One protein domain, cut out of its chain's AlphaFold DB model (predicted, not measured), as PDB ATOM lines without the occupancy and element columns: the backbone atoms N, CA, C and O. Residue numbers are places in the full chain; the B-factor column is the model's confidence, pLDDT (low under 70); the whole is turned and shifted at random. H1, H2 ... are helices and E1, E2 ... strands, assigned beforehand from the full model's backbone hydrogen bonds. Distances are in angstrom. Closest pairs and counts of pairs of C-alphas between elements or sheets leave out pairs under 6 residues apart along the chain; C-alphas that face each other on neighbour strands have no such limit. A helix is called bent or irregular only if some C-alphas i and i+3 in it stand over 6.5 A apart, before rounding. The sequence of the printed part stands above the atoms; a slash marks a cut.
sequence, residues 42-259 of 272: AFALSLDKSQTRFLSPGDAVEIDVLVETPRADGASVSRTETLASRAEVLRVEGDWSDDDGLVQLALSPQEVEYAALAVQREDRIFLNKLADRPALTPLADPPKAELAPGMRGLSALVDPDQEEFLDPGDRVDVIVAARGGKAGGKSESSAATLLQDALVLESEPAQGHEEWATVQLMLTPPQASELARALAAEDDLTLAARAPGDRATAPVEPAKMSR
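Overview. This is residues 42 to 259 of the 272 residues of the protein "RcpC domain-containing protein" of Elusimicrobia bacterium (UniProt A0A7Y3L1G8). Two strongly twisted sheets stand partly face to face, with H2 between them and H4 covering the second sheet's opposite face. The first sheet, E1 E4 E3 E2 E5 in that order, folds back at E3; the second, E6 to E11, is branched; both are antiparallel. The unnamed residues 130 to 151 run round the outside from the one sheet to the other. The printed part has 218 residues, with four named helices and eleven named strands in the order E1 H1 E2 E3 E4 H2 E5 E6 H3 E7 E8 E9 H4 E10 E11. The class is mixed and the whole is compact, with a radius of gyration of the C-alphas of 17.6 A and spans of 59 by 45 by 38 A.

Along the chain. E1, residues 42 to 48, begins at C-alpha 42 (181.926, 331.594, 280.846). H1 is residues 49 to 52, E2 60 to 70 (32.4 A), E3 76 to 93 (32.9 A), E4 100 to 107, H2 109 to 120 (16.7 A) and E5 124 to 129. E6 is residues 152 to 158, H3 160 to 163, E7 171 to 179 (26.2 A), E8 188 to 204 (33.0 A), E9 213 to 219, H4 221 to 232 (16.5 A) and E10 236 to 242. E11, residues 255 to 258, ends at C-alpha 258 (178.445, 342.942, 303.117).

Arrangement. The first is a folded sheet, bent back into two leaves: E1 and E4 face E2 and E5, with E3 as the hinge, and E3 bends by 112 degrees at residue 90. E2 E3 E4 and E7 E8 E9 are meanders, each strand the antiparallel neighbour of the one before. N 45 and O 103 of E1 and E4 are 2.8 A apart, within hydrogen-bond range, as are N 65 and O 81 of E2 and E3, 2.8 A. E8 has E7 on one side, N 172 to O 198 at 2.8 A, and E9 and E11 on the other; E10 is beside E7 and E6 beside E9. The sheets form a sandwich, two sheets face to face, 11.5 A centre to centre where they face; the closest C-alphas of E1 and E10, Ala 42 and Ala 241, are 4.8 A apart. H2 is on both sheets, its Glu 113 and Ala 191 of E8 being closest, C-alphas 5.4 A apart. H1 is on the first sheet, on the opposite face from H2. H3 is on the second, on the same face as H2, and H4 on the opposite face. In H2 and H4 every O i to N i+4 pair is within hydrogen-bond range; H1 and H3 are too short for one.

Size, cuts and confidence. The C-alphas farthest apart, of Asp 73 and Pro 149, are 59.6 A apart. The printed part has no cut. The links E5 to E6 and E10 to E11 are long. Mean pLDDT of the printed part is 89.5; residues 180 to 187, 209 and 257 to 259 are under 70.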
ATOM      1  N   ALA A  42     181.974 332.965 280.403       95.69
ATOM      2  CA  ALA A  42     181.926 331.594 280.846       95.69
ATOM      3  C   ALA A  42     182.646 331.489 282.197       95.69
ATOM      4  O   ALA A  42     183.813 331.862 282.312       95.69
ATOM      5  N   PHE A  43     181.933 331.028 283.217       96.69
ATOM      6  CA  PHE A  43     182.416 330.907 284.588       96.69
ATOM      7  C   PHE A  43     182.233 329.472 285.074       96.69
ATOM      8  O   PHE A  43     181.141 328.917 284.925       96.69
ATOM      9  N   ALA A  44     183.297 328.882 285.610       95.19
ATOM     10  CA  ALA A  44     183.315 327.511 286.102       95.19
ATOM     11  C   ALA A  44     182.871 327.451 287.570       95.19
ATOM     12  O   ALA A  44     183.223 328.322 288.363       95.19
ATOM     13  N   LEU A  45     182.093 326.431 287.920       93.94
ATOM     14  CA  LEU A  45     181.648 326.155 289.281       93.94
ATOM     15  C   LEU A  45     181.712 324.658 289.561       93.94
ATOM     16  O   LEU A  45     181.060 323.877 288.864       93.94
ATOM     17  N   SER A  46     182.406 324.282 290.632       93.31
ATOM     18  CA  SER A  46     182.227 322.979 291.268       93.31
ATOM     19  C   SER A  46     180.935 322.969 292.090       93.31
ATOM     20  O   SER A  46     180.663 323.886 292.872       93.31
ATOM     21  N   LEU A  47     180.096 321.958 291.879       93.38
ATOM     22  CA  LEU A  47     178.800 321.797 292.532       93.38
ATOM     23  C   LEU A  47     178.583 320.341 292.927       93.38
ATOM     24  O   LEU A  47     179.024 319.433 292.228       93.38
ATOM     25  N   ASP A  48     177.773 320.116 293.965       92.06
ATOM     26  CA  ASP A  48     177.343 318.770 294.345       92.06
ATOM     27  C   ASP A  48     176.817 317.996 293.120       92.06
ATOM     28  O   ASP A  48     175.927 318.469 292.396       92.06
ATOM     29  N   LYS A  49     177.250 316.742 292.951       90.44
ATOM     30  CA  LYS A  49     176.814 315.853 291.855       90.44
ATOM     31  C   LYS A  49     175.291 315.704 291.759       90.44
ATOM     32  O   LYS A  49     174.718 315.434 290.700       90.44
ATOM     33  N   SER A  50     174.597 315.897 292.882       91.88
ATOM     34  CA  SER A  50     173.133 315.887 292.942       91.88
ATOM     35  C   SER A  50     172.469 317.024 292.151       91.88
ATOM     36  O   SER A  50     171.349 316.819 291.669       91.88
ATOM     37  N   GLN A  51     173.146 318.169 291.995       92.50
ATOM     38  CA  GLN A  51     172.701 319.307 291.193       92.50
ATOM     39  C   GLN A  51     173.081 319.129 289.718       92.50
ATOM     40  O   GLN A  51     172.233 319.308 288.842       92.50
ATOM     41  N   THR A  52     174.318 318.711 289.433       92.25
ATOM     42  CA  THR A  52     174.848 318.637 288.059       92.25
ATOM     43  C   THR A  52     174.191 317.550 287.213       92.25
ATOM     44  O   THR A  52     173.930 317.765 286.032       92.25
ATOM     45  N   ARG A  53     173.793 316.419 287.815       91.81
ATOM     46  CA  ARG A  53     173.164 315.284 287.104       91.81
ATOM     47  C   ARG A  53     171.869 315.607 286.341       91.81
ATOM     48  O   ARG A  53     171.408 314.781 285.556       91.81
ATOM     49  N   PHE A  54     171.224 316.739 286.628       91.06
ATOM     50  CA  PHE A  54     169.979 317.163 285.968       91.06
ATOM     51  C   PHE A  54     170.184 318.256 284.918       91.06
ATOM     52  O   PHE A  54     169.223 318.653 284.240       91.06
ATOM     53  N   LEU A  55     171.414 318.747 284.808       93.62
ATOM     54  CA  LEU A  55     171.813 319.772 283.867       93.62
ATOM     55  C   LEU A  55     172.319 319.126 282.586       93.62
ATOM     56  O   LEU A  55     172.771 317.983 282.543       93.62
ATOM     57  N   SER A  56     172.185 319.862 281.502       92.88
ATOM     58  CA  SER A  56     172.755 319.517 280.213       92.88
ATOM     59  C   SER A  56     173.234 320.803 279.548       92.88
ATOM     60  O   SER A  56     172.588 321.843 279.726       92.88
ATOM     61  N   PRO A  57     174.314 320.748 278.753       93.88
ATOM     62  CA  PRO A  57     174.707 321.868 277.909       93.88
ATOM     63  C   PRO A  57     173.508 322.405 277.105       93.88
ATOM     64  O   PRO A  57     172.745 321.638 276.508       93.88
ATOM     65  N   GLY A  58     173.312 323.723 277.125       92.38
ATOM     66  CA  GLY A  58     172.178 324.409 276.501       92.38
ATOM     67  C   GLY A  58     170.930 324.571 277.372       92.38
ATOM     68  O   GLY A  58     169.953 325.146 276.900       92.38
ATOM     69  N   ASP A  59     170.920 324.097 278.618       95.00
ATOM     70  CA  ASP A  59     169.846 324.427 279.560       95.00
ATOM     71  C   ASP A  59     169.972 325.879 280.066       95.00
ATOM     72  O   ASP A  59     171.063 326.446 280.119       95.00
ATOM     73  N   ALA A  60     168.850 326.488 280.462       95.69
ATOM     74  CA  ALA A  60     168.853 327.728 281.236       95.69
ATOM     75  C   ALA A  60     168.622 327.431 282.721       95.69
ATOM     76  O   ALA A  60     167.804 326.577 283.072       95.69
ATOM     77  N   VAL A  61     169.309 328.163 283.591       96.81
ATOM     78  CA  VAL A  61     169.202 328.044 285.048       96.81
ATOM     79  C   VAL A  61     169.041 329.416 285.695       96.81
ATOM     80  O   VAL A  61     169.545 330.415 285.189       96.81
ATOM     81  N   GLU A  62     168.342 329.465 286.818       96.81
ATOM     82  CA  GLU A  62     168.450 330.545 287.796       96.81
ATOM     83  C   GLU A  62     169.480 330.133 288.855       96.81
ATOM     84  O   GLU A  62     169.530 328.967 289.254       96.81
ATOM     85  N   ILE A  63     170.323 331.077 289.269       96.94
ATOM     86  CA  ILE A  63     171.391 330.859 290.244       96.94
ATOM     87  C   ILE A  63     171.024 331.571 291.530       96.94
ATOM     88  O   ILE A  63     170.954 332.802 291.570       96.94
ATOM     89  N   ASP A  64     170.874 330.787 292.587       96.31
ATOM     90  CA  ASP A  64     170.617 331.267 293.931       96.31
ATOM     91  C   ASP A  64     171.813 330.976 294.837       96.31
ATOM     92  O   ASP A  64     172.417 329.905 294.778       96.31
ATOM     93  N   VAL A  65     172.134 331.915 295.721       94.25
ATOM     94  CA  VAL A  65     173.186 331.769 296.730       94.25
ATOM     95  C   VAL A  65     172.557 331.829 298.112       94.25
ATOM     96  O   VAL A  65     171.812 332.757 298.437       94.25
ATOM     97  N   LEU A  66     172.858 330.841 298.951       92.88
ATOM     98  CA  LEU A  66     172.478 330.848 300.356       92.88
ATOM     99  C   LEU A  66     173.558 331.554 301.167       92.88
ATOM    100  O   LEU A  66     174.617 331.002 301.458       92.88
ATOM    101  N   VAL A  67     173.246 332.779 301.567       87.88
ATOM    102  CA  VAL A  67     174.116 333.610 302.386       87.88
ATOM    103  C   VAL A  67     173.815 333.355 303.856       87.88
ATOM    104  O   VAL A  67     172.730 333.679 304.348       87.88
ATOM    105  N   GLU A  68     174.797 332.824 304.582       84.75
ATOM    106  CA  GLU A  68     174.711 332.658 306.031       84.75
ATOM    107  C   GLU A  68     175.345 333.843 306.757       84.75
ATOM    108  O   GLU A  68     176.535 334.145 306.635       84.75
ATOM    109  N   THR A  69     174.532 334.544 307.545       82.88
ATOM    110  CA  THR A  69     174.992 335.657 308.373       82.88
ATOM    111  C   THR A  69     175.001 335.237 309.840       82.88
ATOM    112  O   THR A  69     173.929 334.994 310.404       82.88
ATOM    113  N   PRO A  70     176.175 335.169 310.493       79.38
ATOM    114  CA  PRO A  70     176.243 334.891 311.920       79.38
ATOM    115  C   PRO A  70     175.656 336.058 312.723       79.38
ATOM    116  O   PRO A  70     175.893 337.233 312.431       79.38
ATOM    117  N   ARG A  71     174.890 335.738 313.761       82.38
ATOM    118  CA  ARG A  71     174.342 336.675 314.744       82.38
ATOM    119  C   ARG A  71     175.225 336.730 315.989       82.38
ATOM    120  O   ARG A  71     176.040 335.852 316.255       82.38
ATOM    121  N   ALA A  72     175.045 337.793 316.774       81.94
ATOM    122  CA  ALA A  72     175.800 338.013 318.008       81.94
ATOM    123  C   ALA A  72     175.476 336.993 319.120       81.94
ATOM    124  O   ALA A  72     176.269 336.829 320.039       81.94
ATOM    125  N   ASP A  73     174.323 336.325 319.038       85.75
ATOM    126  CA  ASP A  73     173.883 335.265 319.953       85.75
ATOM    127  C   ASP A  73     174.454 333.877 319.593       85.75
ATOM    128  O   ASP A  73     174.165 332.899 320.280       85.75
ATOM    129  N   GLY A  74     175.269 333.785 318.536       85.94
ATOM    130  CA  GLY A  74     175.837 332.533 318.035       85.94
ATOM    131  C   GLY A  74     174.932 331.769 317.065       85.94
ATOM    132  O   GLY A  74     175.377 330.768 316.511       85.94
ATOM    133  N   ALA A  75     173.700 332.227 316.813       87.44
ATOM    134  CA  ALA A  75     172.855 331.672 315.759       87.44
ATOM    135  C   ALA A  75     173.285 332.186 314.373       87.44
ATOM    136  O   ALA A  75     173.960 333.207 314.257       87.44
ATOM    137  N   SER A  76     172.858 331.522 313.300       84.00
ATOM    138  CA  SER A  76     172.980 332.026 311.927       84.00
ATOM    139  C   SER A  76     171.604 332.348 311.344       84.00
ATOM    140  O   SER A  76     170.586 331.766 311.721       84.00
ATOM    141  N   VAL A  77     171.561 333.329 310.442       87.75
ATOM    142  CA  VAL A  77     170.414 333.573 309.560       87.75
ATOM    143  C   VAL A  77     170.845 333.234 308.158       87.75
ATOM    144  O   VAL A  77     171.758 333.872 307.633       87.75
ATOM    145  N   SER A  78     170.168 332.270 307.557       89.31
ATOM    146  CA  SER A  78     170.361 331.942 306.154       89.31
ATOM    147  C   SER A  78     169.326 332.702 305.323       89.31
ATOM    148  O   SER A  78     168.133 332.703 305.640       89.31
ATOM    149  N   ARG A  79     169.786 333.386 304.275       90.62
ATOM    150  CA  ARG A  79     168.942 334.057 303.283       90.62
ATOM    151  C   ARG A  79     169.356 333.587 301.898       90.62
ATOM    152  O   ARG A  79     170.539 333.594 301.589       90.62
ATOM    153  N   THR A  80     168.380 333.244 301.071       93.44
ATOM    154  CA  THR A  80     168.612 333.006 299.647       93.44
ATOM    155  C   THR A  80     168.584 334.334 298.897       93.44
ATOM    156  O   THR A  80     167.652 335.128 299.068       93.44
ATOM    157  N   GLU A  81     169.611 334.587 298.096       93.19
ATOM    158  CA  GLU A  81     169.701 335.730 297.192       93.19
ATOM    159  C   GLU A  81     169.923 335.226 295.766       93.19
ATOM    160  O   GLU A  81     170.805 334.405 295.527       93.19
ATOM    161  N   THR A  82     169.129 335.724 294.821       94.88
ATOM    162  CA  THR A  82     169.291 335.384 293.405       94.88
ATOM    163  C   THR A  82     170.476 336.149 292.836       94.88
ATOM    164  O   THR A  82     170.454 337.381 292.770       94.88
ATOM    165  N   LEU A  83     171.508 335.412 292.436       93.81
ATOM    166  CA  LEU A  83     172.718 335.940 291.814       93.81
ATOM    167  C   LEU A  83     172.474 336.230 290.337       93.81
ATOM    168  O   LEU A  83     172.780 337.323 289.870       93.81
ATOM    169  N   ALA A  84     171.884 335.270 289.625       94.88
ATOM    170  CA  ALA A  84     171.522 335.410 288.223       94.88
ATOM    171  C   ALA A  84     170.119 334.850 288.010       94.88
ATOM    172  O   ALA A  84     169.893 333.650 288.139       94.88
ATOM    173  N   SER A  85     169.178 335.713 287.624       95.12
ATOM    174  CA  SER A  85     167.814 335.277 287.269       95.12
ATOM    175  C   SER A  85     167.788 334.352 286.048       95.12
ATOM    176  O   SER A  85     166.825 333.620 285.827       95.12
ATOM    177  N   ARG A  86     168.849 334.407 285.230       95.12
ATOM    178  CA  ARG A  86     169.027 333.545 284.070       95.12
ATOM    179  C   ARG A  86     170.496 333.445 283.654       95.12
ATOM    180  O   ARG A  86     171.093 334.426 283.208       95.12
ATOM    181  N   ALA A  87     171.027 332.236 283.691       96.19
ATOM    182  CA  ALA A  87     172.318 331.852 283.140       96.19
ATOM    183  C   ALA A  87     172.145 330.663 282.191       96.19
ATOM    184  O   ALA A  87     171.257 329.829 282.377       96.19
ATOM    185  N   GLU A  88     172.974 330.594 281.157       96.00
ATOM    186  CA  GLU A  88     172.990 329.463 280.232       96.00
ATOM    187  C   GLU A  88     174.084 328.468 280.623       96.00
ATOM    188  O   GLU A  88     175.210 328.868 280.909       96.00
ATOM    189  N   VAL A  89     173.767 327.175 280.616       96.00
ATOM    190  CA  VAL A  89     174.735 326.104 280.864       96.00
ATOM    191  C   VAL A  89     175.533 325.849 279.588       96.00
ATOM    192  O   VAL A  89     174.965 325.474 278.563       96.00
ATOM    193  N   LEU A  90     176.847 326.058 279.640       94.38
ATOM    194  CA  LEU A  90     177.753 325.932 278.496       94.38
ATOM    195  C   LEU A  90     178.405 324.549 278.407       94.38
ATOM    196  O   LEU A  90     178.546 324.029 277.301       94.38
ATOM    197  N   ARG A  91     178.792 323.979 279.555       93.88
ATOM    198  CA  ARG A  91     179.454 322.669 279.712       93.88
ATOM    199  C   ARG A  91     179.055 322.051 281.064       93.88
ATOM    200  O   ARG A  91     178.784 322.808 282.002       93.88
ATOM    201  N   VAL A  92     178.980 320.722 281.166       92.88
ATOM    202  CA  VAL A  92     178.657 319.970 282.394       92.88
ATOM    203  C   VAL A  92     179.475 318.681 282.472       92.88
ATOM    204  O   VAL A  92     179.106 317.657 281.902       92.88
ATOM    205  N   GLU A  93     180.486 318.672 283.327       89.19
ATOM    206  CA  GLU A  93     181.274 317.479 283.596       89.19
ATOM    207  C   GLU A  93     180.802 316.787 284.883       89.19
ATOM    208  O   GLU A  93     181.067 317.211 286.008       89.19
ATOM    209  N   GLY A  94     180.031 315.710 284.724       76.38
ATOM    210  CA  GLY A  94     179.383 315.007 285.841       76.38
ATOM    211  C   GLY A  94     180.264 314.020 286.619       76.38
ATOM    212  O   GLY A  94     179.827 313.512 287.655       76.38
ATOM    213  N   ASP A  95     181.468 313.723 286.124       74.62
ATOM    214  CA  ASP A  95     182.393 312.727 286.687       74.62
ATOM    215  C   ASP A  95     183.755 313.338 287.071       74.62
ATOM    216  O   ASP A  95     184.769 312.642 287.071       74.62
ATOM    217  N   TRP A  96     183.765 314.628 287.421       71.31
ATOM    218  CA  TRP A  96     184.967 315.353 287.840       71.31
ATOM    219  C   TRP A  96     185.575 314.791 289.138       71.31
ATOM    220  O   TRP A  96     186.765 314.481 289.198       71.31
ATOM    221  N   SER A  97     184.749 314.597 290.174       77.69
ATOM    222  CA  SER A  97     185.149 313.956 291.432       77.69
ATOM    223  C   SER A  97     184.093 312.948 291.912       77.69
ATOM    224  O   SER A  97     183.054 312.748 291.272       77.69
ATOM    225  N   ASP A  98     184.369 312.259 293.026       79.88
ATOM    226  CA  ASP A  98     183.447 311.260 293.587       79.88
ATOM    227  C   ASP A  98     182.097 311.886 294.001       79.88
ATOM    228  O   ASP A  98     181.050 311.253 293.819       79.88
ATOM    229  N   ASP A  99     182.110 313.136 294.479       86.88
ATOM    230  CA  ASP A  99     180.943 313.823 295.055       86.88
ATOM    231  C   ASP A  99     180.536 315.110 294.312       86.88
ATOM    232  O   ASP A  99     179.383 315.542 294.438       86.88
ATOM    233  N   ASP A 100     181.411 315.664 293.466       87.44
ATOM    234  CA  ASP A 100     181.185 316.923 292.753       87.44
ATOM    235  C   ASP A 100     181.133 316.731 291.234       87.44
ATOM    236  O   ASP A 100     181.763 315.845 290.650       87.44
ATOM    237  N   GLY A 101     180.363 317.598 290.582       90.94
ATOM    238  CA  GLY A 101     180.431 317.823 289.148       90.94
ATOM    239  C   GLY A 101     180.792 319.271 288.857       90.94
ATOM    240  O   GLY A 101     180.515 320.175 289.644       90.94
ATOM    241  N   LEU A 102     181.366 319.487 287.688       92.75
ATOM    242  CA  LEU A 102     181.843 320.781 287.251       92.75
ATOM    243  C   LEU A 102     180.890 321.350 286.187       92.75
ATOM    244  O   LEU A 102     180.455 320.650 285.273       92.75
ATOM    245  N   VAL A 103     180.505 322.619 286.317       95.00
ATOM    246  CA  VAL A 103     179.566 323.284 285.400       95.00
ATOM    247  C   VAL A 103     180.143 324.608 284.934       95.00
ATOM    248  O   VAL A 103     180.576 325.420 285.746       95.00
ATOM    249  N   GLN A 104     180.080 324.866 283.629       95.88
ATOM    250  CA  GLN A 104     180.409 326.168 283.060       95.88
ATOM    251  C   GLN A 104     179.125 326.934 282.725       95.88
ATOM    252  O   GLN A 104     178.272 326.432 281.992       95.88
ATOM    253  N   LEU A 105     178.981 328.155 283.241       96.81
ATOM    254  CA  LEU A 105     177.792 328.996 283.079       96.81
ATOM    255  C   LEU A 105     178.116 330.294 282.341       96.81
ATOM    256  O   LEU A 105     179.159 330.900 282.567       96.81
ATOM    257  N   ALA A 106     177.194 330.764 281.504       96.88
ATOM    258  CA  ALA A 106     177.256 332.093 280.912       96.88
ATOM    259  C   ALA A 106     176.658 333.140 281.862       96.88
ATOM    260  O   ALA A 106     175.451 333.155 282.107       96.88
ATOM    261  N   LEU A 107     177.501 334.046 282.351       96.50
ATOM    262  CA  LEU A 107     177.178 335.107 283.305       96.50
ATOM    263  C   LEU A 107     177.543 336.480 282.739       96.50
ATOM    264  O   LEU A 107     178.433 336.610 281.910       96.50
ATOM    265  N   SER A 108     176.853 337.535 283.148       94.69
ATOM    266  CA  SER A 108     177.333 338.900 282.904       94.69
ATOM    267  C   SER A 108     178.616 339.165 283.711       94.69
ATOM    268  O   SER A 108     178.849 338.492 284.716       94.69
ATOM    269  N   PRO A 109     179.444 340.159 283.339       93.81
ATOM    270  CA  PRO A 109     180.660 340.480 284.090       93.81
ATOM    271  C   PRO A 109     180.407 340.743 285.582       93.81
ATOM    272  O   PRO A 109     181.168 340.294 286.428       93.81
ATOM    273  N   GLN A 110     179.298 341.409 285.917       93.06
ATOM    274  CA  GLN A 110     178.931 341.668 287.309       93.06
ATOM    275  C   GLN A 110     178.497 340.388 288.046       93.06
ATOM    276  O   GLN A 110     178.854 340.193 289.205       93.06
ATOM    277  N   GLU A 111     177.740 339.506 287.385       95.12
ATOM    278  CA  GLU A 111     177.349 338.205 287.948       95.12
ATOM    279  C   GLU A 111     178.575 337.313 288.203       95.12
ATOM    280  O   GLU A 111     178.607 336.622 289.217       95.12
ATOM    281  N   VAL A 112     179.604 337.372 287.346       95.62
ATOM    282  CA  VAL A 112     180.889 336.683 287.566       95.62
ATOM    283  C   VAL A 112     181.572 337.159 288.842       95.62
ATOM    284  O   VAL A 112     182.001 336.330 289.638       95.62
ATOM    285  N   GLU A 113     181.664 338.471 289.071       93.81
ATOM    286  CA  GLU A 113     182.283 338.986 290.299       93.81
ATOM    287  C   GLU A 113     181.507 338.546 291.549       93.81
ATOM    288  O   GLU A 113     182.107 338.158 292.550       93.81
ATOM    289  N   TYR A 114     180.170 338.533 291.491       92.69
ATOM    290  CA  TYR A 114     179.357 337.991 292.580       92.69
ATOM    291  C   TYR A 114     179.553 336.485 292.780       92.69
ATOM    292  O   TYR A 114     179.591 336.036 293.926       92.69
ATOM    293  N   ALA A 115     179.699 335.712 291.702       94.38
ATOM    294  CA  ALA A 115     179.925 334.271 291.774       94.38
ATOM    295  C   ALA A 115     181.301 333.953 292.368       94.38
ATOM    296  O   ALA A 115     181.381 333.170 293.310       94.38
ATOM    297  N   ALA A 116     182.356 334.636 291.913       93.31
ATOM    298  CA  ALA A 116     183.699 334.526 292.481       93.31
ATOM    299  C   ALA A 116     183.702 334.848 293.985       93.31
ATOM    300  O   ALA A 116     184.312 334.145 294.789       93.31
ATOM    301  N   LEU A 117     182.947 335.871 294.393       91.56
ATOM    302  CA  LEU A 117     182.816 336.235 295.800       91.56
ATOM    303  C   LEU A 117     182.067 335.182 296.630       91.56
ATOM    304  O   LEU A 117     182.417 334.963 297.790       91.56
ATOM    305  N   ALA A 118     181.034 334.552 296.064       91.88
ATOM    306  CA  ALA A 118     180.299 333.471 296.713       91.88
ATOM    307  C   ALA A 118     181.185 332.228 296.897       91.88
ATOM    308  O   ALA A 118     181.227 331.682 298.000       91.88
ATOM    309  N   VAL A 119     181.952 331.852 295.865       91.94
ATOM    310  CA  VAL A 119     182.921 330.742 295.905       91.94
ATOM    311  C   VAL A 119     183.994 330.995 296.964       91.94
ATOM    312  O   VAL A 119     184.164 330.174 297.860       91.94
ATOM    313  N   GLN A 120     184.627 332.175 296.964       90.19
ATOM    314  CA  GLN A 120     185.634 332.555 297.967       90.19
ATOM    315  C   GLN A 120     185.135 332.401 299.417       90.19
ATOM    316  O   GLN A 120     185.884 332.134 300.369       90.19
ATOM    317  N   ARG A 121     183.854 332.702 299.614       88.75
ATOM    318  CA  ARG A 121     183.206 332.681 300.922       88.75
ATOM    319  C   ARG A 121     182.664 331.316 301.308       88.75
ATOM    320  O   ARG A 121     182.147 331.221 302.425       88.75
ATOM    321  N   GLU A 122     182.765 330.335 300.417       89.81
ATOM    322  CA  GLU A 122     182.167 329.011 300.561       89.81
ATOM    323  C   GLU A 122     180.641 329.109 300.779       89.81
ATOM    324  O   GLU A 122     180.039 328.324 301.513       89.81
ATOM    325  N   ASP A 123     179.994 330.120 300.177       90.94
ATOM    326  CA  ASP A 123     178.537 330.248 300.224       90.94
ATOM    327  C   ASP A 123     177.916 329.141 299.342       90.94
ATOM    328  O   ASP A 123     178.422 328.810 298.268       90.94
ATOM    329  N   ARG A 124     176.788 328.559 299.769       93.19
ATOM    330  CA  ARG A 124     176.168 327.450 299.024       93.19
ATOM    331  C   ARG A 124     175.435 327.974 297.793       93.19
ATOM    332  O   ARG A 124     174.534 328.803 297.931       93.19
ATOM    333  N   ILE A 125     175.771 327.441 296.624       95.06
ATOM    334  CA  ILE A 125     175.161 327.802 295.341       95.06
ATOM    335  C   ILE A 125     174.135 326.736 294.935       95.06
ATOM    336  O   ILE A 125     174.357 325.533 295.092       95.06
ATOM    337  N   PHE A 126     172.991 327.184 294.426       95.81
ATOM    338  CA  PHE A 126     171.913 326.344 293.922       95.81
ATOM    339  C   PHE A 126     171.576 326.725 292.487       95.81
ATOM    340  O   PHE A 126     171.394 327.903 292.176       95.81
ATOM    341  N   LEU A 127     171.449 325.714 291.629       96.50
ATOM    342  CA  LEU A 127     170.996 325.880 290.252       96.50
ATOM    343  C   LEU A 127     169.555 325.387 290.086       96.50
ATOM    344  O   LEU A 127     169.269 324.191 290.178       96.50
ATOM    345  N   ASN A 128     168.646 326.311 289.781       96.12
ATOM    346  CA  ASN A 128     167.246 326.016 289.494       96.12
ATOM    347  C   ASN A 128     167.039 325.943 287.976       96.12
ATOM    348  O   ASN A 128     167.067 326.958 287.281       96.12
ATOM    349  N   LYS A 129     166.812 324.741 287.438       95.44
ATOM    350  CA  LYS A 129     166.586 324.548 285.997       95.44
ATOM    351  C   LYS A 129     165.297 325.224 285.527       95.44
ATOM    352  O   LYS A 129     164.213 324.960 286.048       95.44
ATOM    353  N   LEU A 130     165.419 326.046 284.492       94.50
ATOM    354  CA  LEU A 130     164.308 326.706 283.818       94.50
ATOM    355  C   LEU A 130     163.797 325.825 282.666       94.50
ATOM    356  O   LEU A 130     164.530 325.025 282.091       94.50
ATOM    357  N   ALA A 131     162.515 325.964 282.320       89.75
ATOM    358  CA  ALA A 131     161.887 325.154 281.268       89.75
ATOM    359  C   ALA A 131     162.332 325.532 279.841       89.75
ATOM    360  O   ALA A 131     162.091 324.785 278.895       89.75
ATOM    361  N   ASP A 132     162.931 326.707 279.686       86.12
ATOM    362  CA  ASP A 132     163.322 327.277 278.404       86.12
ATOM    363  C   ASP A 132     164.754 326.877 278.022       86.12
ATOM    364  O   ASP A 132     165.621 326.748 278.888       86.12
ATOM    365  N   ARG A 133     165.004 326.707 276.720       82.81
ATOM    366  CA  ARG A 133     166.327 326.379 276.183       82.81
ATOM    367  C   ARG A 133     166.827 327.478 275.248       82.81
ATOM    368  O   ARG A 133     166.239 327.668 274.182       82.81
ATOM    369  N   PRO A 134     167.908 328.189 275.604       80.62
ATOM    370  CA  PRO A 134     168.548 329.142 274.709       80.62
ATOM    371  C   PRO A 134     169.090 328.456 273.451       80.62
ATOM    372  O   PRO A 134     169.581 327.328 273.480       80.62
ATOM    373  N   ALA A 135     169.064 329.181 272.335       83.06
ATOM    374  CA  ALA A 135     169.847 328.817 271.165       83.06
ATOM    375  C   ALA A 135     171.298 329.257 271.397       83.06
ATOM    376  O   ALA A 135     171.608 330.444 271.300       83.06
ATOM    377  N   LEU A 136     172.170 328.307 271.734       88.56
ATOM    378  CA  LEU A 136     173.600 328.547 271.908       88.56
ATOM    379  C   LEU A 136     174.385 328.170 270.651       88.56
ATOM    380  O   LEU A 136     174.014 327.262 269.905       88.56
ATOM    381  N   THR A 137     175.494 328.869 270.440       87.75
ATOM    382  CA  THR A 137     176.424 328.583 269.347       87.75
ATOM    383  C   THR A 137     177.462 327.578 269.835       87.75
ATOM    384  O   THR A 137     178.113 327.854 270.847       87.75
ATOM    385  N   PRO A 138     177.641 326.430 269.154       87.44
ATOM    386  CA  PRO A 138     178.720 325.506 269.473       87.44
ATOM    387  C   PRO A 138     180.070 326.219 269.449       87.44
ATOM    388  O   PRO A 138     180.312 327.079 268.597       87.44
ATOM    389  N   LEU A 139     180.930 325.873 270.396       84.25
ATOM    390  CA  LEU A 139     182.272 326.414 270.465       84.25
ATOM    391  C   LEU A 139     183.097 325.871 269.292       84.25
ATOM    392  O   LEU A 139     183.042 324.685 268.974       84.25
ATOM    393  N   ALA A 140     183.821 326.761 268.622       82.44
ATOM    394  CA  ALA A 140     184.809 326.385 267.621       82.44
ATOM    395  C   ALA A 140     186.186 326.309 268.282       82.44
ATOM    396  O   ALA A 140     186.450 327.088 269.200       82.44
ATOM    397  N   ASP A 141     187.055 325.440 267.769       78.12
ATOM    398  CA  ASP A 141     188.420 325.312 268.277       78.12
ATOM    399  C   ASP A 141     189.141 326.670 268.220       78.12
ATOM    400  O   ASP A 141     189.193 327.302 267.148       78.12
ATOM    401  N   PRO A 142     189.689 327.156 269.346       75.19
ATOM    402  CA  PRO A 142     190.420 328.405 269.351       75.19
ATOM    403  C   PRO A 142     191.720 328.268 268.539       75.19
ATOM    404  O   PRO A 142     192.334 327.198 268.468       75.19
ATOM    405  N   PRO A 143     192.174 329.347 267.879       79.00
ATOM    406  CA  PRO A 143     193.454 329.324 267.194       79.00
ATOM    407  C   PRO A 143     194.582 329.189 268.216       79.00
ATOM    408  O   PRO A 143     194.561 329.841 269.261       79.00
ATOM    409  N   LYS A 144     195.618 328.418 267.866       83.81
ATOM    410  CA  LYS A 144     196.814 328.284 268.699       83.81
ATOM    411  C   LYS A 144     197.395 329.662 269.033       83.81
ATOM    412  O   LYS A 144     197.697 330.452 268.135       83.81
ATOM    413  N   ALA A 145     197.561 329.928 270.322       89.06
ATOM    414  CA  ALA A 145     198.153 331.157 270.815       89.06
ATOM    415  C   ALA A 145     199.688 331.097 270.765       89.06
ATOM    416  O   ALA A 145     200.301 330.081 271.082       89.06
ATOM    417  N   GLU A 146     200.315 332.208 270.384       92.56
ATOM    418  CA  GLU A 146     201.765 332.393 270.454       92.56
ATOM    419  C   GLU A 146     202.072 333.719 271.151       92.56
ATOM    420  O   GLU A 146     201.346 334.708 270.992       92.56
ATOM    421  N   LEU A 147     203.162 333.753 271.922       94.56
ATOM    422  CA  LEU A 147     203.590 334.961 272.617       94.56
ATOM    423  C   LEU A 147     204.005 336.039 271.605       94.56
ATOM    424  O   LEU A 147     205.036 335.934 270.939       94.56
ATOM    425  N   ALA A 148     203.218 337.109 271.522       94.31
ATOM    426  CA  ALA A 148     203.488 338.198 270.592       94.31
ATOM    427  C   ALA A 148     204.692 339.066 271.033       94.31
ATOM    428  O   ALA A 148     204.914 339.271 272.235       94.31
ATOM    429  N   PRO A 149     205.453 339.655 270.085       96.88
ATOM    430  CA  PRO A 149     206.539 340.577 270.406       96.88
ATOM    431  C   PRO A 149     206.090 341.728 271.314       96.88
ATOM    432  O   PRO A 149     205.082 342.382 271.064       96.88
ATOM    433  N   GLY A 150     206.862 341.995 272.369       95.25
ATOM    434  CA  GLY A 150     206.575 343.064 273.333       95.25
ATOM    435  C   GLY A 150     205.636 342.666 274.477       95.25
ATOM    436  O   GLY A 150     205.640 343.356 275.500       95.25
ATOM    437  N   MET A 151     204.933 341.536 274.370       97.81
ATOM    438  CA  MET A 151     204.096 340.973 275.436       97.81
ATOM    439  C   MET A 151     204.932 340.182 276.455       97.81
ATOM    440  O   MET A 151     206.145 339.998 276.292       97.81
ATOM    441  N   ARG A 152     204.311 339.755 277.552       97.56
ATOM    442  CA  ARG A 152     204.889 338.885 278.583       97.56
ATOM    443  C   ARG A 152     203.995 337.666 278.758       97.56
ATOM    444  O   ARG A 152     202.785 337.831 278.843       97.56
ATOM    445  N   GLY A 153     204.597 336.482 278.814       97.06
ATOM    446  CA  GLY A 153     203.946 335.299 279.365       97.06
ATOM    447  C   GLY A 153     204.117 335.330 280.878       97.06
ATOM    448  O   GLY A 153     205.250 335.430 281.351       97.06
ATOM    449  N   LEU A 154     203.018 335.317 281.625       97.81
ATOM    450  CA  LEU A 154     203.037 335.224 283.082       97.81
ATOM    451  C   LEU A 154     202.105 334.099 283.516       97.81
ATOM    452  O   LEU A 154     200.944 334.077 283.112       97.81
ATOM    453  N   SER A 155     202.628 333.180 284.318       97.00
ATOM    454  CA  SER A 155     201.862 332.070 284.873       97.00
ATOM    455  C   SER A 155     201.102 332.507 286.122       97.00
ATOM    456  O   SER A 155     201.666 333.186 286.983       97.00
ATOM    457  N   ALA A 156     199.842 332.101 286.212       95.62
ATOM    458  CA  ALA A 156     199.007 332.197 287.397       95.62
ATOM    459  C   ALA A 156     198.624 330.787 287.856       95.62
ATOM    460  O   ALA A 156     198.434 329.897 287.026       95.62
ATOM    461  N   LEU A 157     198.530 330.606 289.171       94.50
ATOM    462  CA  LEU A 157     197.950 329.407 289.760       94.50
ATOM    463  C   LEU A 157     196.438 329.600 289.832       94.50
ATOM    464  O   LEU A 157     195.979 330.676 290.217       94.50
ATOM    465  N   VAL A 158     195.695 328.579 289.427       93.50
ATOM    466  CA  VAL A 158     194.230 328.563 289.449       93.50
ATOM    467  C   VAL A 158     193.741 327.226 289.967       93.50
ATOM    468  O   VAL A 158     194.480 326.235 289.943       93.50
ATOM    469  N   ASP A 159     192.499 327.203 290.432       91.31
ATOM    470  CA  ASP A 159     191.864 325.953 290.818       91.31
ATOM    471  C   ASP A 159     191.774 325.012 289.595       91.31
ATOM    472  O   ASP A 159     191.497 325.473 288.479       91.31
ATOM    473  N   PRO A 160     192.021 323.700 289.764       90.44
ATOM    474  CA  PRO A 160     191.999 322.746 288.654       90.44
ATOM    475  C   PRO A 160     190.661 322.697 287.906       90.44
ATOM    476  O   PRO A 160     190.628 322.437 286.710       90.44
ATOM    477  N   ASP A 161     189.563 322.985 288.600       89.31
ATOM    478  CA  ASP A 161     188.217 323.024 288.030       89.31
ATOM    479  C   ASP A 161     188.008 324.209 287.064       89.31
ATOM    480  O   ASP A 161     187.215 324.129 286.127       89.31
ATOM    481  N   GLN A 162     188.738 325.310 287.243       90.81
ATOM    482  CA  GLN A 162     188.738 326.422 286.296       90.81
ATOM    483  C   GLN A 162     189.577 326.106 285.062       90.81
ATOM    484  O   GLN A 162     189.200 326.504 283.960       90.81
ATOM    485  N   GLU A 163     190.709 325.425 285.243       93.56
ATOM    486  CA  GLU A 163     191.621 325.090 284.147       93.56
ATOM    487  C   GLU A 163     191.009 324.103 283.150       93.56
ATOM    488  O   GLU A 163     191.170 324.312 281.953       93.56
ATOM    489  N   GLU A 164     190.211 323.136 283.616       90.88
ATOM    490  CA  GLU A 164     189.553 322.118 282.776       90.88
ATOM    491  C   GLU A 164     188.681 322.713 281.650       90.88
ATOM    492  O   GLU A 164     188.432 322.091 280.617       90.88
ATOM    493  N   PHE A 165     188.213 323.955 281.812       90.31
ATOM    494  CA  PHE A 165     187.418 324.641 280.793       90.31
ATOM    495  C   PHE A 165     188.148 325.746 280.032       90.31
ATOM    496  O   PHE A 165     187.485 326.544 279.354       90.31
ATOM    497  N   LEU A 166     189.470 325.825 280.152       92.44
ATOM    498  CA  LEU A 166     190.288 326.810 279.462       92.44
ATOM    499  C   LEU A 166     191.131 326.141 278.388       92.44
ATOM    500  O   LEU A 166     191.966 325.291 278.666       92.44
ATOM    501  N   ASP A 167     190.966 326.608 277.156       92.00
ATOM    502  CA  ASP A 167     191.761 326.152 276.029       92.00
ATOM    503  C   ASP A 167     192.807 327.219 275.636       92.00
ATOM    504  O   ASP A 167     192.534 328.427 275.669       92.00
ATOM    505  N   PRO A 168     194.021 326.833 275.197       93.62
ATOM    506  CA  PRO A 168     194.962 327.771 274.593       93.62
ATOM    507  C   PRO A 168     194.325 328.548 273.436       93.62
ATOM    508  O   PRO A 168     193.804 327.967 272.486       93.62
ATOM    509  N   GLY A 169     194.413 329.878 273.476       93.62
ATOM    510  CA  GLY A 169     193.712 330.756 272.537       93.62
ATOM    511  C   GLY A 169     192.456 331.415 273.113       93.62
ATOM    512  O   GLY A 169     192.017 332.444 272.575       93.62
ATOM    513  N   ASP A 170     191.935 330.899 274.227       94.12
ATOM    514  CA  ASP A 170     190.845 331.528 274.958       94.12
ATOM    515  C   ASP A 170     191.246 332.873 275.536       94.12
ATOM    516  O   ASP A 170     192.414 333.249 275.684       94.12
ATOM    517  N   ARG A 171     190.217 333.659 275.818       95.06
ATOM    518  CA  ARG A 171     190.349 335.022 276.303       95.06
ATOM    519  C   ARG A 171     189.637 335.110 277.619       95.06
ATOM    520  O   ARG A 171     188.472 334.757 277.678       95.06
ATOM    521  N   VAL A 172     190.314 335.589 278.644       96.94
ATOM    522  CA  VAL A 172     189.803 335.577 280.009       96.94
ATOM    523  C   VAL A 172     189.806 336.974 280.604       96.94
ATOM    524  O   VAL A 172     190.648 337.820 280.285       96.94
ATOM    525  N   ASP A 173     188.837 337.203 281.477       97.19
ATOM    526  CA  ASP A 173     188.932 338.222 282.508       97.19
ATOM    527  C   ASP A 173     189.554 337.581 283.750       97.19
ATOM    528  O   ASP A 173     189.262 336.429 284.073       97.19
ATOM    529  N   VAL A 174     190.434 338.324 284.419       96.94
ATOM    530  CA  VAL A 174     191.042 337.920 285.687       96.94
ATOM    531  C   VAL A 174     190.310 338.662 286.789       96.94
ATOM    532  O   VAL A 174     190.379 339.891 286.851       96.94
ATOM    533  N   ILE A 175     189.616 337.923 287.641       95.88
ATOM    534  CA  ILE A 175     188.894 338.440 288.796       95.88
ATOM    535  C   ILE A 175     189.719 338.126 290.032       95.88
ATOM    536  O   ILE A 175     190.244 337.027 290.179       95.88
ATOM    537  N   VAL A 176     189.840 339.110 290.911       94.12
ATOM    538  CA  VAL A 176     190.505 338.957 292.198       94.12
ATOM    539  C   VAL A 176     189.471 339.154 293.289       94.12
ATOM    540  O   VAL A 176     188.792 340.185 293.329       94.12
ATOM    541  N   ALA A 177     189.345 338.165 294.164       90.75
ATOM    542  CA  ALA A 177     188.519 338.232 295.350       90.75
ATOM    543  C   ALA A 177     189.420 338.428 296.572       90.75
ATOM    544  O   ALA A 177     190.272 337.603 296.889       90.75
ATOM    545  N   ALA A 178     189.209 339.520 297.300       86.25
ATOM    546  CA  ALA A 178     189.978 339.857 298.487       86.25
ATOM    547  C   ALA A 178     189.111 339.725 299.743       86.25
ATOM    548  O   ALA A 178     188.014 340.298 299.847       86.25
ATOM    549  N   ARG A 179     189.639 339.033 300.758       76.94
ATOM    550  CA  ARG A 179     189.071 339.055 302.110       76.94
ATOM    551  C   ARG A 179     189.462 340.370 302.779       76.94
ATOM    552  O   ARG A 179     190.591 340.543 303.227       76.94
ATOM    553  N   GLY A 180     188.528 341.313 302.882       69.44
ATOM    554  CA  GLY A 180     188.820 342.599 303.511       69.44
ATOM    555  C   GLY A 180     189.222 342.462 304.980       69.44
ATOM    556  O   GLY A 180     188.659 341.675 305.751       69.44
ATOM    557  N   GLY A 181     190.200 343.276 305.376       62.25
ATOM    558  CA  GLY A 181     190.692 343.340 306.748       62.25
ATOM    559  C   GLY A 181     189.595 343.727 307.746       62.25
ATOM    560  O   GLY A 181     188.695 344.511 307.448       62.25
ATOM    561  N   LYS A 182     189.687 343.203 308.975       55.94
ATOM    562  CA  LYS A 182     188.755 343.502 310.079       55.94
ATOM    563  C   LYS A 182     188.959 344.923 310.627       55.94
ATOM    564  O   LYS A 182     189.352 345.097 311.778       55.94
ATOM    565  N   ALA A 183     188.671 345.960 309.849       50.72
ATOM    566  CA  ALA A 183     188.597 347.321 310.374       50.72
ATOM    567  C   ALA A 183     187.219 347.538 311.029       50.72
ATOM    568  O   ALA A 183     186.191 347.608 310.361       50.72
ATOM    569  N   GLY A 184     187.172 347.599 312.365       58.59
ATOM    570  CA  GLY A 184     185.928 347.850 313.111       58.59
ATOM    571  C   GLY A 184     184.980 346.649 313.243       58.59
ATOM    572  O   GLY A 184     183.780 346.834 313.435       58.59
ATOM    573  N   GLY A 185     185.497 345.419 313.137       58.78
ATOM    574  CA  GLY A 185     184.729 344.185 313.368       58.78
ATOM    575  C   GLY A 185     183.828 343.742 312.209       58.78
ATOM    576  O   GLY A 185     183.144 342.730 312.333       58.78
ATOM    577  N   LYS A 186     183.841 344.458 311.078       58.78
ATOM    578  CA  LYS A 186     183.175 344.047 309.838       58.78
ATOM    579  C   LYS A 186     184.235 343.560 308.855       58.78
ATOM    580  O   LYS A 186     185.110 344.331 308.485       58.78
ATOM    581  N   SER A 187     184.173 342.288 308.471       66.12
ATOM    582  CA  SER A 187     184.883 341.787 307.293       66.12
ATOM    583  C   SER A 187     184.021 342.082 306.070       66.12
ATOM    584  O   SER A 187     182.880 341.618 306.000       66.12
ATOM    585  N   GLU A 188     184.537 342.871 305.137       76.25
ATOM    586  CA  GLU A 188     183.909 343.102 303.838       76.25
ATOM    587  C   GLU A 188     184.737 342.358 302.800       76.25
ATOM    588  O   GLU A 188     185.912 342.653 302.629       76.25
ATOM    589  N   SER A 189     184.158 341.350 302.163       84.56
ATOM    590  CA  SER A 189     184.786 340.695 301.023       84.56
ATOM    591  C   SER A 189     184.390 341.453 299.760       84.56
ATOM    592  O   SER A 189     183.229 341.857 299.611       84.56
ATOM    593  N   SER A 190     185.338 341.630 298.851       89.12
ATOM    594  CA  SER A 190     185.102 342.259 297.553       89.12
ATOM    595  C   SER A 190     185.716 341.420 296.454       89.12
ATOM    596  O   SER A 190     186.828 340.929 296.627       89.12
ATOM    597  N   ALA A 191     185.028 341.330 295.325       92.12
ATOM    598  CA  ALA A 191     185.593 340.814 294.091       92.12
ATOM    599  C   ALA A 191     185.654 341.955 293.078       92.12
ATOM    600  O   ALA A 191     184.767 342.810 293.048       92.12
ATOM    601  N   ALA A 192     186.720 341.995 292.290       93.31
ATOM    602  CA  ALA A 192     186.886 342.988 291.244       93.31
ATOM    603  C   ALA A 192     187.637 342.388 290.060       93.31
ATOM    604  O   ALA A 192     188.598 341.634 290.225       93.31
ATOM    605  N   THR A 193     187.229 342.775 288.858       95.38
ATOM    606  CA  THR A 193     187.972 342.471 287.641       95.38
ATOM    607  C   THR A 193     189.306 343.223 287.647       95.38
ATOM    608  O   THR A 193     189.340 344.447 287.521       95.38
ATOM    609  N   LEU A 194     190.411 342.488 287.776       95.62
ATOM    610  CA  LEU A 194     191.774 343.012 287.725       95.62
ATOM    611  C   LEU A 194     192.215 343.250 286.280       95.62
ATOM    612  O   LEU A 194     192.688 344.328 285.934       95.62
ATOM    613  N   LEU A 195     192.059 342.235 285.426       96.81
ATOM    614  CA  LEU A 195     192.459 342.289 284.021       96.81
ATOM    615  C   LEU A 195     191.288 341.900 283.133       96.81
ATOM    616  O   LEU A 195     190.504 341.017 283.469       96.81
ATOM    617  N   GLN A 196     191.223 342.523 281.961       95.94
ATOM    618  CA  GLN A 196     190.266 342.180 280.920       95.94
ATOM    619  C   GLN A 196     190.976 341.781 279.627       95.94
ATOM    620  O   GLN A 196     191.996 342.378 279.277       95.94
ATOM    621  N   ASP A 197     190.397 340.821 278.901       95.44
ATOM    622  CA  ASP A 197     190.856 340.368 277.572       95.44
ATOM    623  C   ASP A 197     192.286 339.773 277.548       95.44
ATOM    624  O   ASP A 197     193.016 339.888 276.556       95.44
ATOM    625  N   ALA A 198     192.698 339.100 278.627       96.50
ATOM    626  CA  ALA A 198     193.962 338.363 278.664       96.50
ATOM    627  C   ALA A 198     193.868 337.102 277.791       96.50
ATOM    628  O   ALA A 198     192.855 336.411 277.813       96.50
ATOM    629  N   LEU A 199     194.895 336.801 276.992       96.38
ATOM    630  CA  LEU A 199     194.930 335.590 276.158       96.38
ATOM    631  C   LEU A 199     195.596 334.449 276.925       96.38
ATOM    632  O   LEU A 199     196.710 334.633 277.416       96.38
ATOM    633  N   VAL A 200     194.960 333.284 276.960       96.94
ATOM    634  CA  VAL A 200     195.564 332.041 277.445       96.94
ATOM    635  C   VAL A 200     196.560 331.548 276.396       96.94
ATOM    636  O   VAL A 200     196.200 331.320 275.240       96.94
ATOM    637  N   LEU A 201     197.831 331.444 276.780       96.50
ATOM    638  CA  LEU A 201     198.899 330.891 275.943       96.50
ATOM    639  C   LEU A 201     198.962 329.373 276.060       96.50
ATOM    640  O   LEU A 201     199.116 328.684 275.056       96.50
ATOM    641  N   GLU A 202     198.859 328.889 277.292       95.50
ATOM    642  CA  GLU A 202     199.010 327.492 277.666       95.50
ATOM    643  C   GLU A 202     198.305 327.275 279.004       95.50
ATOM    644  O   GLU A 202     198.251 328.191 279.836       95.50
ATOM    645  N   SER A 203     197.780 326.075 279.196       94.06
ATOM    646  CA  SER A 203     197.252 325.602 280.464       94.06
ATOM    647  C   SER A 203     197.869 324.237 280.757       94.06
ATOM    648  O   SER A 203     198.051 323.409 279.859       94.06
ATOM    649  N   GLU A 204     198.304 324.057 281.996       93.00
ATOM    650  CA  GLU A 204     198.869 322.812 282.486       93.00
ATOM    651  C   GLU A 204     198.012 322.337 283.666       93.00
ATOM    652  O   GLU A 204     197.973 323.029 284.697       93.00
ATOM    653  N   PRO A 205     197.351 321.171 283.549       90.00
ATOM    654  CA  PRO A 205     196.549 320.629 284.634       90.00
ATOM    655  C   PRO A 205     197.440 320.263 285.821       90.00
ATOM    656  O   PRO A 205     198.614 319.908 285.660       90.00
ATOM    657  N   ALA A 206     196.859 320.298 287.022       88.38
ATOM    658  CA  ALA A 206     197.546 319.914 288.252       88.38
ATOM    659  C   ALA A 206     198.126 318.491 288.144       88.38
ATOM    660  O   ALA A 206     197.439 317.543 287.744       88.38
ATOM    661  N   GLN A 207     199.398 318.305 288.514       83.69
ATOM    662  CA  GLN A 207     200.040 316.996 288.410       83.69
ATOM    663  C   GLN A 207     199.970 316.225 289.733       83.69
ATOM    664  O   GLN A 207     200.555 316.586 290.753       83.69
ATOM    665  N   GLY A 208     199.308 315.066 289.710       80.00
ATOM    666  CA  GLY A 208     199.319 314.118 290.825       80.00
ATOM    667  C   GLY A 208     198.495 314.574 292.030       80.00
ATOM    668  O   GLY A 208     197.289 314.361 292.048       80.00
ATOM    669  N   HIS A 209     199.161 315.104 293.059       69.31
ATOM    670  CA  HIS A 209     198.540 315.581 294.307       69.31
ATOM    671  C   HIS A 209     198.640 317.104 294.461       69.31
ATOM    672  O   HIS A 209     198.486 317.620 295.566       69.31
ATOM    673  N   GLU A 210     198.983 317.811 293.387       77.88
ATOM    674  CA  GLU A 210     198.991 319.267 293.390       77.88
ATOM    675  C   GLU A 210     197.565 319.804 293.531       77.88
ATOM    676  O   GLU A 210     196.625 319.279 292.941       77.88
ATOM    677  N   GLU A 211     197.423 320.848 294.343       84.94
ATOM    678  CA  GLU A 211     196.139 321.508 294.609       84.94
ATOM    679  C   GLU A 211     195.788 322.547 293.533       84.94
ATOM    680  O   GLU A 211     194.654 323.006 293.486       84.94
ATOM    681  N   TRP A 212     196.743 322.906 292.669       90.75
ATOM    682  CA  TRP A 212     196.635 324.031 291.741       90.75
ATOM    683  C   TRP A 212     197.050 323.627 290.330       90.75
ATOM    684  O   TRP A 212     198.051 322.933 290.147       90.75
ATOM    685  N   ALA A 213     196.312 324.119 289.342       93.38
ATOM    686  CA  ALA A 213     196.709 324.098 287.943       93.38
ATOM    687  C   ALA A 213     197.455 325.392 287.580       93.38
ATOM    688  O   ALA A 213     197.364 326.408 288.278       93.38
ATOM    689  N   THR A 214     198.212 325.365 286.483       95.19
ATOM    690  CA  THR A 214     198.972 326.530 286.012       95.19
ATOM    691  C   THR A 214     198.419 327.023 284.686       95.19
ATOM    692  O   THR A 214     198.392 326.291 283.706       95.19
ATOM    693  N   VAL A 215     198.053 328.303 284.617       96.94
ATOM    694  CA  VAL A 215     197.617 328.948 283.371       96.94
ATOM    695  C   VAL A 215     198.587 330.062 283.010       96.94
ATOM    696  O   VAL A 215     198.831 330.979 283.797       96.94
ATOM    697  N   GLN A 216     199.149 330.012 281.803       97.62
ATOM    698  CA  GLN A 216     200.024 331.056 281.284       97.62
ATOM    699  C   GLN A 216     199.224 332.080 280.476       97.62
ATOM    700  O   GLN A 216     198.597 331.757 279.468       97.62
ATOM    701  N   LEU A 217     199.303 333.348 280.878       98.00
ATOM    702  CA  LEU A 217     198.597 334.454 280.239       98.00
ATOM    703  C   LEU A 217     199.553 335.350 279.445       98.00
ATOM    704  O   LEU A 217     200.637 335.703 279.916       98.00
ATOM    705  N   MET A 218     199.123 335.782 278.260       97.81
ATOM    706  CA  MET A 218     199.793 336.821 277.484       97.81
ATOM    707  C   MET A 218     199.310 338.202 277.914       97.81
ATOM    708  O   MET A 218     198.166 338.586 277.668       97.81
ATOM    709  N   LEU A 219     200.220 338.981 278.488       97.88
ATOM    710  CA  LEU A 219     199.927 340.270 279.097       97.88
ATOM    711  C   LEU A 219     200.831 341.371 278.549       97.88
ATOM    712  O   LEU A 219     201.981 341.144 278.164       97.88
ATOM    713  N   THR A 220     200.334 342.605 278.552       97.62
ATOM    714  CA  THR A 220     201.208 343.775 278.398       97.62
ATOM    715  C   THR A 220     202.099 343.935 279.643       97.62
ATOM    716  O   THR A 220     201.747 343.446 280.719       97.62
ATOM    717  N   PRO A 221     203.248 344.635 279.567       98.00
ATOM    718  CA  PRO A 221     204.108 344.829 280.738       98.00
ATOM    719  C   PRO A 221     203.409 345.459 281.966       98.00
ATOM    720  O   PRO A 221     203.665 344.993 283.080       98.00
ATOM    721  N   PRO A 222     202.508 346.458 281.818       97.44
ATOM    722  CA  PRO A 222     201.724 346.968 282.944       97.44
ATOM    723  C   PRO A 222     200.790 345.913 283.552       97.44
ATOM    724  O   PRO A 222     200.809 345.736 284.766       97.44
ATOM    725  N   GLN A 223     200.053 345.166 282.722       97.31
ATOM    726  CA  GLN A 223     199.153 344.097 283.181       97.31
ATOM    727  C   GLN A 223     199.916 342.978 283.903       97.31
ATOM    728  O   GLN A 223     199.485 342.520 284.953       97.31
ATOM    729  N   ALA A 224     201.086 342.578 283.394       97.69
ATOM    730  CA  ALA A 224     201.938 341.594 284.062       97.69
ATOM    731  C   ALA A 224     202.401 342.084 285.445       97.69
ATOM    732  O   ALA A 224     202.441 341.314 286.400       97.69
ATOM    733  N   SER A 225     202.715 343.376 285.571       97.25
ATOM    734  CA  SER A 225     203.122 343.982 286.848       97.25
ATOM    735  C   SER A 225     201.959 344.114 287.837       97.25
ATOM    736  O   SER A 225     202.166 344.178 289.047       97.25
ATOM    737  N   GLU A 226     200.734 344.230 287.339       96.19
ATOM    738  CA  GLU A 226     199.511 344.234 288.136       96.19
ATOM    739  C   GLU A 226     199.150 342.827 288.614       96.19
ATOM    740  O   GLU A 226     199.010 342.630 289.819       96.19
ATOM    741  N   LEU A 227     199.148 341.837 287.717       96.38
ATOM    742  CA  LEU A 227     198.922 340.439 288.077       96.38
ATOM    743  C   LEU A 227     199.955 339.930 289.084       96.38
ATOM    744  O   LEU A 227     199.590 339.344 290.095       96.38
ATOM    745  N   ALA A 228     201.241 340.216 288.866       96.12
ATOM    746  CA  ALA A 228     202.295 339.818 289.797       96.12
ATOM    747  C   ALA A 228     202.100 340.406 291.207       96.12
ATOM    748  O   ALA A 228     202.472 339.772 292.190       96.12
ATOM    749  N   ARG A 229     201.516 341.608 291.320       94.88
ATOM    750  CA  ARG A 229     201.188 342.211 292.620       94.88
ATOM    751  C   ARG A 229     200.001 341.526 293.287       94.88
ATOM    752  O   ARG A 229     200.078 341.311 294.488       94.88
ATOM    753  N   ALA A 230     198.959 341.187 292.529       92.81
ATOM    754  CA  ALA A 230     197.809 340.448 293.052       92.81
ATOM    755  C   ALA A 230     198.221 339.049 293.542       92.81
ATOM    756  O   ALA A 230     197.933 338.684 294.675       92.81
ATOM    757  N   LEU A 231     199.017 338.323 292.749       92.12
ATOM    758  CA  LEU A 231     199.561 337.017 293.143       92.12
ATOM    759  C   LEU A 231     200.433 337.107 294.407       92.12
ATOM    760  O   LEU A 231     200.386 336.228 295.260       92.12
ATOM    761  N   ALA A 232     201.215 338.180 294.559       92.38
ATOM    762  CA  ALA A 232     202.025 338.405 295.757       92.38
ATOM    763  C   ALA A 232     201.210 338.834 296.993       92.38
ATOM    764  O   ALA A 232     201.747 338.810 298.099       92.38
ATOM    765  N   ALA A 233     199.960 339.269 296.813       88.50
ATOM    766  CA  ALA A 233     199.066 339.664 297.897       88.50
ATOM    767  C   ALA A 233     198.282 338.482 298.496       88.50
ATOM    768  O   ALA A 233     197.579 338.691 299.480       88.50
ATOM    769  N   GLU A 234     198.441 337.271 297.943       82.19
ATOM    770  CA  GLU A 234     197.678 336.069 298.324       82.19
ATOM    771  C   GLU A 234     196.156 336.266 298.185       82.19
ATOM    772  O   GLU A 234     195.374 335.722 298.962       82.19
ATOM    773  N   ASP A 235     195.727 337.075 297.210       82.62
ATOM    774  CA  ASP A 235     194.309 337.193 296.881       82.62
ATOM    775  C   ASP A 235     193.844 335.982 296.052       82.62
ATOM    776  O   ASP A 235     194.601 335.448 295.235       82.62
ATOM    777  N   ASP A 236     192.577 335.590 296.212       90.44
ATOM    778  CA  ASP A 236     192.001 334.476 295.458       90.44
ATOM    779  C   ASP A 236     191.733 334.923 294.018       90.44
ATOM    780  O   ASP A 236     191.019 335.904 293.769       90.44
ATOM    781  N   LEU A 237     192.331 334.216 293.061       93.50
ATOM    782  CA  LEU A 237     192.230 334.528 291.643       93.50
ATOM    783  C   LEU A 237     191.227 333.597 290.970       93.50
ATOM    784  O   LEU A 237     191.241 332.386 291.164       93.50
ATOM    785  N   THR A 238     190.371 334.169 290.134       94.62
ATOM    786  CA  THR A 238     189.424 333.413 289.319       94.62
ATOM    787  C   THR A 238     189.477 333.881 287.876       94.62
ATOM    788  O   THR A 238     189.563 335.082 287.601       94.62
ATOM    789  N   LEU A 239     189.410 332.937 286.942       96.56
ATOM    790  CA  LEU A 239     189.358 333.222 285.513       96.56
ATOM    791  C   LEU A 239     187.935 333.071 284.977       96.56
ATOM    792  O   LEU A 239     187.234 332.110 285.283       96.56
ATOM    793  N   ALA A 240     187.513 334.015 284.136       95.81
ATOM    794  CA  ALA A 240     186.243 333.927 283.422       95.81
ATOM    795  C   ALA A 240     186.467 334.078 281.917       95.81
ATOM    796  O   ALA A 240     186.886 335.138 281.443       95.81
ATOM    797  N   ALA A 241     186.185 333.023 281.155       94.94
ATOM    798  CA  ALA A 241     186.408 333.000 279.717       94.94
ATOM    799  C   ALA A 241     185.394 333.871 278.958       94.94
ATOM    800  O   ALA A 241     184.258 334.095 279.372       94.94
ATOM    801  N   ARG A 242     185.819 334.412 277.824       94.00
ATOM    802  CA  ARG A 242     185.061 335.315 276.961       94.00
ATOM    803  C   ARG A 242     184.560 334.574 275.740       94.00
ATOM    804  O   ARG A 242     185.137 333.584 275.303       94.00
ATOM    805  N   ALA A 243     183.514 335.121 275.132       88.62
ATOM    806  CA  ALA A 243     183.048 334.629 273.847       88.62
ATOM    807  C   ALA A 243     184.147 334.786 272.782       88.62
ATOM    808  O   ALA A 243     184.858 335.801 272.787       88.62
ATOM    809  N   PRO A 244     184.268 333.851 271.824       85.31
ATOM    810  CA  PRO A 244     185.159 334.018 270.687       85.31
ATOM    811  C   PRO A 244     184.903 335.355 269.979       85.31
ATOM    812  O   PRO A 244     183.795 335.651 269.538       85.31
ATOM    813  N   GLY A 245     185.942 336.187 269.892       84.50
ATOM    814  CA  GLY A 245     185.867 337.515 269.276       84.50
ATOM    815  C   GLY A 245     185.364 338.646 270.183       84.50
ATOM    816  O   GLY A 245     185.424 339.801 269.759       84.50
ATOM    817  N   ASP A 246     184.937 338.373 271.422       87.50
ATOM    818  CA  ASP A 246     184.579 339.425 272.381       87.50
ATOM    819  C   ASP A 246     185.829 340.115 272.946       87.50
ATOM    820  O   ASP A 246     186.480 339.666 273.891       87.50
ATOM    821  N   ARG A 247     186.142 341.257 272.336       89.62
ATOM    822  CA  ARG A 247     187.252 342.148 272.694       89.62
ATOM    823  C   ARG A 247     186.796 343.350 273.517       89.62
ATOM    824  O   ARG A 247     187.605 344.229 273.802       89.62
ATOM    825  N   ALA A 248     185.505 343.453 273.835       88.19
ATOM    826  CA  ALA A 248     184.979 344.639 274.489       88.19
ATOM    827  C   ALA A 248     185.505 344.711 275.926       88.19
ATOM    828  O   ALA A 248     185.371 343.767 276.709       88.19
ATOM    829  N   THR A 249     186.115 345.839 276.272       86.75
ATOM    830  CA  THR A 249     186.518 346.160 277.639       86.75
ATOM    831  C   THR A 249     185.642 347.289 278.153       86.75
ATOM    832  O   THR A 249     185.305 348.227 277.424       86.75
ATOM    833  N   ALA A 250     185.209 347.169 279.400       82.88
ATOM    834  CA  ALA A 250     184.347 348.142 280.048       82.88
ATOM    835  C   ALA A 250     184.685 348.181 281.539       82.88
ATOM    836  O   ALA A 250     184.969 347.125 282.111       82.88
ATOM    837  N   PRO A 251     184.640 349.362 282.182       80.81
ATOM    838  CA  PRO A 251     184.721 349.436 283.631       80.81
ATOM    839  C   PRO A 251     183.644 348.550 284.260       80.81
ATOM    840  O   PRO A 251     182.470 348.661 283.902       80.81
ATOM    841  N   VAL A 252     184.054 347.682 285.179       83.75
ATOM    842  CA  VAL A 252     183.145 346.880 286.000       83.75
ATOM    843  C   VAL A 252     183.190 347.464 287.404       83.75
ATOM    844  O   VAL A 252     184.265 347.678 287.965       83.75
ATOM    845  N   GLU A 253     182.020 347.823 287.927       82.75
ATOM    846  CA  GLU A 253     181.891 348.269 289.313       82.75
ATOM    847  C   GLU A 253     182.146 347.069 290.231       82.75
ATOM    848  O   GLU A 253     181.459 346.061 290.066       82.75
ATOM    849  N   PRO A 254     183.075 347.171 291.197       80.88
ATOM    850  CA  PRO A 254     183.473 346.033 292.008       80.88
ATOM    851  C   PRO A 254     182.299 345.511 292.834       80.88
ATOM    852  O   PRO A 254     181.656 346.262 293.584       80.88
ATOM    853  N   ALA A 255     182.055 344.207 292.748       78.88
ATOM    854  CA  ALA A 255     181.070 343.538 293.576       78.88
ATOM    855  C   ALA A 255     181.466 343.589 295.060       78.88
ATOM    856  O   ALA A 255     182.556 343.192 295.483       78.88
ATOM    857  N   LYS A 256     180.525 344.056 295.884       77.38
ATOM    858  CA  LYS A 256     180.643 344.074 297.346       77.38
ATOM    859  C   LYS A 256     179.504 343.276 297.948       77.38
ATOM    860  O   LYS A 256     178.336 343.608 297.743       77.38
ATOM    861  N   MET A 257     179.838 342.274 298.753       68.62
ATOM    862  CA  MET A 257     178.863 341.605 299.609       68.62
ATOM    863  C   MET A 257     179.203 341.884 301.064       68.62
ATOM    864  O   MET A 257     180.123 341.320 301.654       68.62
ATOM    865  N   SER A 258     178.408 342.755 301.675       64.06
ATOM    866  CA  SER A 258     178.445 342.942 303.117       64.06
ATOM    867  C   SER A 258     177.649 341.821 303.780       64.06
ATOM    868  O   SER A 258     176.438 341.726 303.578       64.06
ATOM    869  N   ARG A 259     178.287 341.032 304.657       62.81
ATOM    870  CA  ARG A 259     177.560 340.311 305.712       62.81
ATOM    871  C   ARG A 259     177.011 341.366 306.668       62.81
ATOM    872  O   ARG A 259     177.664 341.748 307.642       62.81
TER     873      ARG A 259